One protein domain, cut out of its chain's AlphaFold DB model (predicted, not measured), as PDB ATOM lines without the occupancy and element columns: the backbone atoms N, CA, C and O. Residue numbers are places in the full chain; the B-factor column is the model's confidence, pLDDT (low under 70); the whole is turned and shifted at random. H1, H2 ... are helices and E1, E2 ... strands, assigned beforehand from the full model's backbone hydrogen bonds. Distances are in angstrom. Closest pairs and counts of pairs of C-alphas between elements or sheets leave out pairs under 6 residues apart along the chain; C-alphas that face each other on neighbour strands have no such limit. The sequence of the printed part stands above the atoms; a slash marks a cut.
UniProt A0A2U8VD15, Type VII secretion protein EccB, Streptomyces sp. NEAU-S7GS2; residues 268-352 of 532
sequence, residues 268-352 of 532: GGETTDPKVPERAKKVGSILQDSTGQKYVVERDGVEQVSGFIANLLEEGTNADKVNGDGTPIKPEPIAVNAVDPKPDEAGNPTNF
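AT A GLANCE: This is residues 268 to 352 of the 532 residues of the protein "Type VII secretion protein EccB" of Streptomyces sp. NEAU-S7GS2 (UniProt A0A2U8VD15). There is little regular structure: a small twisted four-stranded sheet has H1 over one face, H2 off the sheet, and long unnamed stretches before E1 and after E4. The printed part has 85 residues, with 31 in named elements, E1 E2 E3 H1 H2 E4, of mixed class; the mixed sheet runs E3 E2 E1 E4. It is compact, radius of gyration of the C-alphas 11.9 A, spanning 39 by 26 by 23 A.

HOW THE PARTS SIT: E1, residues 286 to 289, E2, 294 to 297, and E3, 302 to 305, form a meander of two hairpins, each strand the antiparallel neighbour of the one before; N 287 and O 295, 2.9 A, and N 303 and O 296, 3.1 A, are within hydrogen-bond range. H1, residues 307 to 315, is on the sheet at a height of 9.2 A; its closest C-alpha pair with E2 is Gly 307 and Lys 294, 7.0 A. H2, residues 317 to 323, is close but not clearly touching H1, the closest C-alphas, Leu 313 and Ala 319, 6.1 A apart. In both helices every O i to N i+4 pair is within range. E4, residues 332 to 334, is parallel to E1, with N 334 and O 288 at 2.9 A. E3, H1 H2, E4 form a split strand-helix-strand unit, two strands of one sheet that are not neighbours, with helices between them along the chain and E2 and E1 between them in the sheet; its crossover is right-handed.

IN THESE COORDINATES: E1 begins at C-alpha 286 (237.202, 263.368, 259.855); E4 ends at C-alpha 334 (228.866, 258.272, 256.686). H1 is 12.5 A long, E1 10.3 A.

THE WHOLE: The C-alphas farthest apart, Asp 325 and Ala 346, are 39.6 A apart. The printed part has no cut, no link is long, and no printed residue is under 70 in pLDDT.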
ATOM      1  N   GLY A 268     247.411 259.858 263.227       94.94
ATOM      2  CA  GLY A 268     248.128 258.953 262.318       94.94
ATOM      3  C   GLY A 268     248.201 257.490 262.779       94.94
ATOM      4  O   GLY A 268     248.454 256.617 261.949       94.94
ATOM      5  N   GLY A 269     247.945 257.199 264.061       95.81
ATOM      6  CA  GLY A 269     247.752 255.828 264.556       95.81
ATOM      7  C   GLY A 269     246.397 255.242 264.146       95.81
ATOM      8  O   GLY A 269     245.574 255.943 263.572       95.81
ATOM      9  N   GLU A 270     246.137 253.973 264.458       96.00
ATOM     10  CA  GLU A 270     244.842 253.329 264.174       96.00
ATOM     11  C   GLU A 270     243.848 253.473 265.336       96.00
ATOM     12  O   GLU A 270     244.228 253.400 266.510       96.00
ATOM     13  N   THR A 271     242.571 253.671 264.999       96.19
ATOM     14  CA  THR A 271     241.455 253.615 265.952       96.19
ATOM     15  C   THR A 271     241.076 252.170 266.279       96.19
ATOM     16  O   THR A 271     241.181 251.275 265.440       96.19
ATOM     17  N   THR A 272     240.612 251.937 267.504       95.38
ATOM     18  CA  THR A 272     240.045 250.663 267.954       95.38
ATOM     19  C   THR A 272     238.524 250.622 267.839       95.38
ATOM     20  O   THR A 272     237.938 249.594 268.170       95.38
ATOM     21  N   ASP A 273     237.877 251.711 267.413       94.25
ATOM     22  CA  ASP A 273     236.425 251.750 267.225       94.25
ATOM     23  C   ASP A 273     236.020 250.968 265.958       94.25
ATOM     24  O   ASP A 273     236.364 251.376 264.843       94.25
ATOM     25  N   PRO A 274     235.279 249.848 266.088       93.12
ATOM     26  CA  PRO A 274     234.882 249.025 264.947       93.12
ATOM     27  C   PRO A 274     233.821 249.685 264.054       93.12
ATOM     28  O   PRO A 274     233.571 249.179 262.959       93.12
ATOM     29  N   LYS A 275     233.169 250.768 264.502       94.19
ATOM     30  CA  LYS A 275     232.162 251.500 263.715       94.19
ATOM     31  C   LYS A 275     232.780 252.485 262.725       94.19
ATOM     32  O   LYS A 275     232.099 252.919 261.796       94.19
ATOM     33  N   VAL A 276     234.056 252.833 262.893       94.62
ATOM     34  CA  VAL A 276     234.758 253.740 261.980       94.62
ATOM     35  C   VAL A 276     235.075 253.014 260.660       94.62
ATOM     36  O   VAL A 276     235.663 251.931 260.685       94.62
ATOM     37  N   PRO A 277     234.730 253.587 259.489       93.75
ATOM     38  CA  PRO A 277     235.025 252.973 258.194       93.75
ATOM     39  C   PRO A 277     236.526 252.739 257.968       93.75
ATOM     40  O   PRO A 277     237.347 253.584 258.318       93.75
ATOM     41  N   GLU A 278     236.892 251.659 257.265       91.81
ATOM     42  CA  GLU A 278     238.298 251.325 256.944       91.81
ATOM     43  C   GLU A 278     239.064 252.485 256.285       91.81
ATOM     44  O   GLU A 278     240.245 252.693 256.550       91.81
ATOM     45  N   ARG A 279     238.385 253.283 255.453       91.19
ATOM     46  CA  ARG A 279     238.979 254.439 254.760       91.19
ATOM     47  C   ARG A 279     239.354 255.595 255.691       91.19
ATOM     48  O   ARG A 279     240.174 256.422 255.309       91.19
ATOM     49  N   ALA A 280     238.794 255.627 256.898       94.38
ATOM     50  CA  ALA A 280     239.002 256.661 257.907       94.38
ATOM     51  C   ALA A 280     239.550 256.089 259.227       94.38
ATOM     52  O   ALA A 280     239.425 256.715 260.277       94.38
ATOM     53  N   LYS A 281     240.186 254.908 259.195       94.81
ATOM     54  CA  LYS A 281     240.676 254.219 260.403       94.81
ATOM     55  C   LYS A 281     241.820 254.903 261.142       94.81
ATOM     56  O   LYS A 281     242.181 254.484 262.241       94.81
ATOM     57  N   LYS A 282     242.413 255.940 260.560       97.19
ATOM     58  CA  LYS A 282     243.468 256.694 261.228       97.19
ATOM     59  C   LYS A 282     242.865 257.652 262.251       97.19
ATOM     60  O   LYS A 282     241.984 258.442 261.913       97.19
ATOM     61  N   VAL A 283     243.396 257.649 263.467       98.06
ATOM     62  CA  VAL A 283     243.148 258.683 264.479       98.06
ATOM     63  C   VAL A 283     243.471 260.045 263.876       98.06
ATOM     64  O   VAL A 283     244.519 260.208 263.251       98.06
ATOM     65  N   GLY A 284     242.578 261.013 264.054       97.25
ATOM     66  CA  GLY A 284     242.640 262.334 263.438       97.25
ATOM     67  C   GLY A 284     241.873 262.466 262.123       97.25
ATOM     68  O   GLY A 284     241.745 263.591 261.644       97.25
ATOM     69  N   SER A 285     241.355 261.371 261.550       97.75
ATOM     70  CA  SER A 285     240.465 261.430 260.380       97.75
ATOM     71  C   SER A 285     239.148 262.126 260.722       97.75
ATOM     72  O   SER A 285     238.714 262.118 261.875       97.75
ATOM     73  N   ILE A 286     238.498 262.702 259.711       98.06
ATOM     74  CA  ILE A 286     237.202 263.368 259.855       98.06
ATOM     75  C   ILE A 286     236.128 262.542 259.152       98.06
ATOM     76  O   ILE A 286     236.326 262.085 258.027       98.06
ATOM     77  N   LEU A 287     234.988 262.364 259.814       97.94
ATOM     78  CA  LEU A 287     233.776 261.783 259.243       97.94
ATOM     79  C   LEU A 287     232.740 262.886 259.061       97.94
ATOM     80  O   LEU A 287     232.694 263.826 259.857       97.94
ATOM     81  N   GLN A 288     231.887 262.764 258.054       97.50
ATOM     82  CA  GLN A 288     230.794 263.704 257.832       97.50
ATOM     83  C   GLN A 288     229.513 262.957 257.479       97.50
ATOM     84  O   GLN A 288     229.500 262.132 256.567       97.50
ATOM     85  N   ASP A 289     228.430 263.254 258.190       95.94
ATOM     86  CA  ASP A 289     227.124 262.687 257.867       95.94
ATOM     87  C   ASP A 289     226.374 263.505 256.799       95.94
ATOM     88  O   ASP A 289     226.790 264.590 256.382       95.94
ATOM     89  N   SER A 290     225.220 263.000 256.357       94.38
ATOM     90  CA  SER A 290     224.393 263.680 255.353       94.38
ATOM     91  C   SER A 290     223.721 264.971 255.842       94.38
ATOM     92  O   SER A 290     223.176 265.704 255.019       94.38
ATOM     93  N   THR A 291     223.712 265.249 257.151       93.38
ATOM     94  CA  THR A 291     223.211 266.515 257.720       93.38
ATOM     95  C   THR A 291     224.282 267.607 257.725       93.38
ATOM     96  O   THR A 291     223.963 268.788 257.856       93.38
ATOM     97  N   GLY A 292     225.544 267.216 257.527       91.50
ATOM     98  CA  GLY A 292     226.705 268.091 257.592       91.50
ATOM     99  C   GLY A 292     227.404 268.086 258.951       91.50
ATOM    100  O   GLY A 292     228.406 268.786 259.092       91.50
ATOM    101  N   GLN A 293     226.931 267.295 259.920       94.75
ATOM    102  CA  GLN A 293     227.627 267.110 261.189       94.75
ATOM    103  C   GLN A 293     228.955 266.401 260.930       94.75
ATOM    104  O   GLN A 293     229.009 265.348 260.286       94.75
ATOM    105  N   LYS A 294     230.034 266.992 261.443       96.62
ATOM    106  CA  LYS A 294     231.375 266.424 261.366       96.62
ATOM    107  C   LYS A 294     231.741 265.738 262.680       96.62
ATOM    108  O   LYS A 294     231.333 266.178 263.760       96.62
ATOM    109  N   TYR A 295     232.535 264.682 262.573       97.69
ATOM    110  CA  TYR A 295     233.085 263.940 263.701       97.69
ATOM    111  C   TYR A 295     234.584 263.771 263.514       97.69
ATOM    112  O   TYR A 295     235.052 263.612 262.388       97.69
ATOM    113  N   VAL A 296     235.328 263.773 264.611       98.12
ATOM    114  CA  VAL A 296     236.757 263.474 264.604       98.12
ATOM    115  C   VAL A 296     236.996 262.081 265.170       98.12
ATOM    116  O   VAL A 296     236.414 261.705 266.186       98.12
ATOM    117  N   VAL A 297     237.834 261.304 264.485       98.12
ATOM    118  CA  VAL A 297     238.212 259.951 264.899       98.12
ATOM    119  C   VAL A 297     239.300 260.028 265.961       98.12
ATOM    120  O   VAL A 297     240.385 260.556 265.717       98.12
ATOM    121  N   GLU A 298     239.035 259.447 267.122       97.81
ATOM    122  CA  GLU A 298     239.994 259.271 268.206       97.81
ATOM    123  C   GLU A 298     240.443 257.807 268.312       97.81
ATOM    124  O   GLU A 298     240.024 256.937 267.544       97.81
ATOM    125  N   ARG A 299     241.344 257.513 269.256       96.31
ATOM    126  CA  ARG A 299     241.892 256.161 269.442       96.31
ATOM    127  C   ARG A 299     240.814 255.125 269.760       96.31
ATOM    128  O   ARG A 299     240.940 253.995 269.319       96.31
ATOM    129  N   ASP A 300     239.807 255.493 270.532       93.50
ATOM    130  CA  ASP A 300     238.824 254.600 271.152       93.50
ATOM    131  C   ASP A 300     237.371 255.023 270.874       93.50
ATOM    132  O   ASP A 300     236.460 254.584 271.569       93.50
ATOM    133  N   GLY A 301     237.144 255.881 269.878       95.25
ATOM    134  CA  GLY A 301     235.806 256.337 269.505       95.25
ATOM    135  C   GLY A 301     235.834 257.554 268.593       95.25
ATOM    136  O   GLY A 301     236.865 257.881 268.001       95.25
ATOM    137  N   VAL A 302     234.709 258.260 268.532       97.00
ATOM    138  CA  VAL A 302     234.581 259.537 267.823       97.00
ATOM    139  C   VAL A 302     233.969 260.605 268.727       97.00
ATOM    140  O   VAL A 302     233.202 260.297 269.637       97.00
ATOM    141  N   GLU A 303     234.262 261.869 268.447       97.31
ATOM    142  CA  GLU A 303     233.582 263.016 269.061       97.31
ATOM    143  C   GLU A 303     232.992 263.917 267.978       97.31
ATOM    144  O   GLU A 303     233.494 263.963 266.851       97.31
ATOM    145  N   GLN A 304     231.928 264.653 268.305       97.06
ATOM    146  CA  GLN A 304     231.439 265.711 267.421       97.06
ATOM    147  C   GLN A 304     232.494 266.811 267.308       97.06
ATOM    148  O   GLN A 304     233.217 267.096 268.259       97.06
ATOM    149  N   VAL A 305     232.599 267.449 266.148       96.31
ATOM    150  CA  VAL A 305     233.533 268.560 265.960       96.31
ATOM    151  C   VAL A 305     232.846 269.712 265.247       96.31
ATOM    152  O   VAL A 305     232.060 269.519 264.318       96.31
ATOM    153  N   SER A 306     233.135 270.929 265.705       95.25
ATOM    154  CA  SER A 306     232.598 272.141 265.095       95.25
ATOM    155  C   SER A 306     233.140 272.318 263.674       95.25
ATOM    156  O   SER A 306     234.255 271.890 263.366       95.25
ATOM    157  N   GLY A 307     232.387 272.983 262.796       93.56
ATOM    158  CA  GLY A 307     232.829 273.230 261.420       93.56
ATOM    159  C   GLY A 307     234.122 274.048 261.352       93.56
ATOM    160  O   GLY A 307     234.946 273.840 260.462       93.56
ATOM    161  N   PHE A 308     234.339 274.946 262.318       95.12
ATOM    162  CA  PHE A 308     235.583 275.704 262.440       95.12
ATOM    163  C   PHE A 308     236.772 274.804 262.793       95.12
ATOM    164  O   PHE A 308     237.793 274.832 262.110       95.12
ATOM    165  N   ILE A 309     236.633 273.986 263.840       96.00
ATOM    166  CA  ILE A 309     237.711 273.113 264.321       96.00
ATOM    167  C   ILE A 309     238.014 272.028 263.287       96.00
ATOM    168  O   ILE A 309     239.182 271.752 263.025       96.00
ATOM    169  N   ALA A 310     236.986 271.466 262.648       96.06
ATOM    170  CA  ALA A 310     237.149 270.472 261.598       96.06
ATOM    171  C   ALA A 310     237.996 271.003 260.437       96.06
ATOM    172  O   ALA A 310     238.947 270.341 260.044       96.06
ATOM    173  N   ASN A 311     237.744 272.227 259.958       94.69
ATOM    174  CA  ASN A 311     238.560 272.824 258.896       94.69
ATOM    175  C   ASN A 311     240.039 272.960 259.307       94.69
ATOM    176  O   ASN A 311     240.937 272.696 258.511       94.69
ATOM    177  N   LEU A 312     240.314 273.316 260.569       95.31
ATOM    178  CA  LEU A 312     241.688 273.375 261.080       95.31
ATOM    179  C   LEU A 312     242.337 271.987 261.191       95.31
ATOM    180  O   LEU A 312     243.546 271.864 260.994       95.31
ATOM    181  N   LEU A 313     241.563 270.945 261.506       96.56
ATOM    182  CA  LEU A 313     242.043 269.561 261.537       96.56
ATOM    183  C   LEU A 313     242.279 268.996 260.129       96.56
ATOM    184  O   LEU A 313     243.204 268.202 259.950       96.56
ATOM    185  N   GLU A 314     241.459 269.407 259.160       95.56
ATOM    186  CA  GLU A 314     241.504 268.969 257.762       95.56
ATOM    187  C   GLU A 314     242.712 269.525 257.009       95.56
ATOM    188  O   GLU A 314     243.273 268.821 256.176       95.56
ATOM    189  N   GLU A 315     243.147 270.749 257.314       93.00
ATOM    190  CA  GLU A 315     244.223 271.430 256.576       93.00
ATOM    191  C   GLU A 315     245.477 271.733 257.418       93.00
ATOM    192  O   GLU A 315     246.511 272.136 256.877       93.00
ATOM    193  N   GLY A 316     245.404 271.578 258.743       92.75
ATOM    194  CA  GLY A 316     246.472 271.939 259.677       92.75
ATOM    195  C   GLY A 316     247.444 270.803 260.024       92.75
ATOM    196  O   GLY A 316     247.535 269.784 259.348       92.75
ATOM    197  N   THR A 317     248.160 270.961 261.142       93.25
ATOM    198  CA  THR A 317     249.159 270.006 261.662       93.25
ATOM    199  C   THR A 317     248.576 268.611 261.883       93.25
ATOM    200  O   THR A 317     249.296 267.617 261.812       93.25
ATOM    201  N   ASN A 318     247.277 268.514 262.176       96.00
ATOM    202  CA  ASN A 318     246.601 267.230 262.286       96.00
ATOM    203  C   ASN A 318     246.636 266.462 260.954       96.00
ATOM    204  O   ASN A 318     247.064 265.311 260.943       96.00
ATOM    205  N   ALA A 319     246.292 267.110 259.838       95.44
ATOM    206  CA  ALA A 319     246.367 266.522 258.503       95.44
ATOM    207  C   ALA A 319     247.781 266.052 258.150       95.44
ATOM    208  O   ALA A 319     247.957 264.920 257.696       95.44
ATOM    209  N   ASP A 320     248.792 266.867 258.471       93.81
ATOM    210  CA  ASP A 320     250.199 266.507 258.266       93.81
ATOM    211  C   ASP A 320     250.560 265.198 258.994       93.81
ATOM    212  O   ASP A 320     251.287 264.369 258.451       93.81
ATOM    213  N   LYS A 321     250.028 264.974 260.206       95.06
ATOM    214  CA  LYS A 321     250.257 263.736 260.972       95.06
ATOM    215  C   LYS A 321     249.445 262.545 260.466       95.06
ATOM    216  O   LYS A 321     249.937 261.422 260.518       95.06
ATOM    217  N   VAL A 322     248.217 262.769 260.004       95.56
ATOM    218  CA  VAL A 322     247.328 261.700 259.520       95.56
ATOM    219  C   VAL A 322     247.792 261.165 258.166       95.56
ATOM    220  O   VAL A 322     247.908 259.947 257.975       95.56
ATOM    221  N   ASN A 323     248.085 262.060 257.225       93.12
ATOM    222  CA  ASN A 323     248.455 261.687 255.862       93.12
ATOM    223  C   ASN A 323     249.970 261.520 255.687       93.12
ATOM    224  O   ASN A 323     250.398 260.706 254.873       93.12
ATOM    225  N   GLY A 324     250.787 262.211 256.491       86.31
ATOM    226  CA  GLY A 324     252.253 262.124 256.453       86.31
ATOM    227  C   GLY A 324     252.910 262.909 255.313       86.31
ATOM    228  O   GLY A 324     254.127 263.075 255.315       86.31
ATOM    229  N   ASP A 325     252.123 263.411 254.359       83.38
ATOM    230  CA  ASP A 325     252.571 264.130 253.160       83.38
ATOM    231  C   ASP A 325     252.053 265.581 253.083       83.38
ATOM    232  O   ASP A 325     252.323 266.289 252.114       83.38
ATOM    233  N   GLY A 326     251.319 266.033 254.107       79.69
ATOM    234  CA  GLY A 326     250.733 267.374 254.177       79.69
ATOM    235  C   GLY A 326     249.511 267.583 253.280       79.69
ATOM    236  O   GLY A 326     249.053 268.716 253.121       79.69
ATOM    237  N   THR A 327     248.970 266.518 252.679       91.19
ATOM    238  CA  THR A 327     247.705 266.613 251.947       91.19
ATOM    239  C   THR A 327     246.538 266.840 252.913       91.19
ATOM    240  O   THR A 327     246.528 266.256 254.002       91.19
ATOM    241  N   PRO A 328     245.531 267.656 252.542       93.94
ATOM    242  CA  PRO A 328     244.355 267.840 253.381       93.94
ATOM    243  C   PRO A 328     243.582 266.536 253.605       93.94
ATOM    244  O   PRO A 328     243.440 265.715 252.691       93.94
ATOM    245  N   ILE A 329     243.031 266.363 254.804       95.94
ATOM    246  CA  ILE A 329     242.087 265.280 255.097       95.94
ATOM    247  C   ILE A 329     240.784 265.589 254.364       95.94
ATOM    248  O   ILE A 329     240.218 266.669 254.504       95.94
ATOM    249  N   LYS A 330     240.284 264.619 253.599       95.19
ATOM    250  CA  LYS A 330     238.933 264.676 253.041       95.19
ATOM    251  C   LYS A 330     237.984 263.966 254.006       95.19
ATOM    252  O   LYS A 330     238.259 262.804 254.309       95.19
ATOM    253  N   PRO A 331     236.904 264.616 254.474       96.50
ATOM    254  CA  PRO A 331     235.924 263.951 255.320       96.50
ATOM    255  C   PRO A 331     235.347 262.700 254.647       96.50
ATOM    256  O   PRO A 331     234.906 262.766 253.496       96.50
ATOM    257  N   GLU A 332     235.345 261.569 255.354       97.12
ATOM    258  CA  GLU A 332     234.721 260.337 254.863       97.12
ATOM    259  C   GLU A 332     233.201 260.415 255.092       97.12
ATOM    260  O   GLU A 332     232.761 260.627 256.230       97.12
ATOM    261  N   PRO A 333     232.378 260.257 254.039       97.25
ATOM    262  CA  PRO A 333     230.932 260.311 254.173       97.25
ATOM    263  C   PRO A 333     230.401 259.085 254.922       97.25
ATOM    264  O   PRO A 333     230.709 257.944 254.574       97.25
ATOM    265  N   ILE A 334     229.539 259.318 255.909       96.56
ATOM    266  CA  ILE A 334     228.866 258.272 256.686       96.56
ATOM    267  C   ILE A 334     227.347 258.473 256.702       96.56
ATOM    268  O   ILE A 334     226.836 259.563 256.445       96.56
ATOM    269  N   ALA A 335     226.601 257.410 257.008       95.12
ATOM    270  CA  ALA A 335     225.176 257.540 257.291       95.12
ATOM    271  C   ALA A 335     224.957 258.212 258.658       95.12
ATOM    272  O   ALA A 335     225.783 258.093 259.565       95.12
ATOM    273  N   VAL A 336     223.815 258.882 258.823       92.06
ATOM    274  CA  VAL A 336     223.393 259.401 260.132       92.06
ATOM    275  C   VAL A 336     223.319 258.238 261.126       92.06
ATOM    276  O   VAL A 336     222.779 257.181 260.794       92.06
ATOM    277  N   ASN A 337     223.861 258.427 262.331       90.00
ATOM    278  CA  ASN A 337     223.970 257.403 263.383       90.00
ATOM    279  C   ASN A 337     224.824 256.169 263.013       90.00
ATOM    280  O   ASN A 337     224.686 255.121 263.641       90.00
ATOM    281  N   ALA A 338     225.696 256.256 262.000       92.62
ATOM    282  CA  ALA A 338     226.631 255.168 261.684       92.62
ATOM    283  C   ALA A 338     227.717 254.981 262.757       92.62
ATOM    284  O   ALA A 338     228.272 253.892 262.893       92.62
ATOM    285  N   VAL A 339     228.009 256.040 263.511       93.00
ATOM    286  CA  VAL A 339     228.983 256.070 264.604       93.00
ATOM    287  C   VAL A 339     228.305 256.528 265.891       93.00
ATOM    288  O   VAL A 339     227.314 257.260 265.833       93.00
ATOM    289  N   ASP A 340     228.861 256.125 267.033       92.56
ATOM    290  CA  ASP A 340     228.396 256.555 268.351       92.56
ATOM    291  C   ASP A 340     229.404 257.558 268.926       92.56
ATOM    292  O   ASP A 340     230.502 257.158 269.323       92.56
ATOM    293  N   PRO A 341     229.074 258.857 268.979       93.94
ATOM    294  CA  PRO A 341     229.912 259.822 269.669       93.94
ATOM    295  C   PRO A 341     230.053 259.468 271.144       93.94
ATOM    296  O   PRO A 341     229.089 259.026 271.776       93.94
ATOM    297  N   LYS A 342     231.238 259.712 271.700       94.19
ATOM    298  CA  LYS A 342     231.479 259.550 273.134       94.19
ATOM    299  C   LYS A 342     230.444 260.359 273.935       94.19
ATOM    300  O   LYS A 342     230.180 261.509 273.586       94.19
ATOM    301  N   PRO A 343     229.823 259.777 274.974       93.94
ATOM    302  CA  PRO A 343     228.877 260.498 275.812       93.94
ATOM    303  C   PRO A 343     229.580 261.239 276.958       93.94
ATOM    304  O   PRO A 343     230.593 260.781 277.489       93.94
ATOM    305  N   ASP A 344     229.003 262.360 277.378       90.56
ATOM    306  CA  ASP A 344     229.307 263.008 278.649       90.56
ATOM    307  C   ASP A 344     228.654 262.257 279.830       90.56
ATOM    308  O   ASP A 344     227.959 261.253 279.658       90.56
ATOM    309  N   GLU A 345     228.851 262.751 281.056       87.94
ATOM    310  CA  GLU A 345     228.261 262.161 282.271       87.94
ATOM    311  C   GLU A 345     226.721 262.127 282.254       87.94
ATOM    312  O   GLU A 345     226.112 261.328 282.965       87.94
ATOM    313  N   ALA A 346     226.084 262.978 281.445       88.81
ATOM    314  CA  ALA A 346     224.638 263.048 281.270       88.81
ATOM    315  C   ALA A 346     224.137 262.240 280.056       88.81
ATOM    316  O   ALA A 346     222.932 262.216 279.798       88.81
ATOM    317  N   GLY A 347     225.028 261.555 279.331       89.38
ATOM    318  CA  GLY A 347     224.696 260.751 278.157       89.38
ATOM    319  C   GLY A 347     224.602 261.531 276.842       89.38
ATOM    320  O   GLY A 347     224.161 260.960 275.844       89.38
ATOM    321  N   ASN A 348     224.988 262.810 276.806       91.88
ATOM    322  CA  ASN A 348     224.972 263.618 275.584       91.88
ATOM    323  C   ASN A 348     226.277 263.456 274.792       91.88
ATOM    324  O   ASN A 348     227.332 263.349 275.411       91.88
ATOM    325  N   PRO A 349     226.251 263.522 273.449       92.44
ATOM    326  CA  PRO A 349     227.463 263.545 272.630       92.44
ATOM    327  C   PRO A 349     228.463 264.625 273.068       92.44
ATOM    328  O   PRO A 349     228.104 265.799 273.205       92.44
ATOM    329  N   THR A 350     229.726 264.245 273.247       93.81
ATOM    330  CA  THR A 350     230.816 265.178 273.521       93.81
ATOM    331  C   THR A 350     231.298 265.849 272.241       93.81
ATOM    332  O   THR A 350     231.225 265.306 271.134       93.81
ATOM    333  N   ASN A 351     231.805 267.069 272.415       94.81
ATOM    334  CA  ASN A 351     232.441 267.834 271.357       94.81
ATOM    335  C   ASN A 351     233.950 267.864 271.584       94.81
ATOM    336  O   ASN A 351     234.404 268.289 272.652       94.81
ATOM    337  N   PHE A 352     234.709 267.517 270.550       95.88
ATOM    338  CA  PHE A 352     236.150 267.679 270.528       95.88
ATOM    339  C   PHE A 352     236.508 269.145 270.722       95.88
ATOM    340  O   PHE A 352     236.020 270.028 270.012       95.88
TER     341      PHE A 352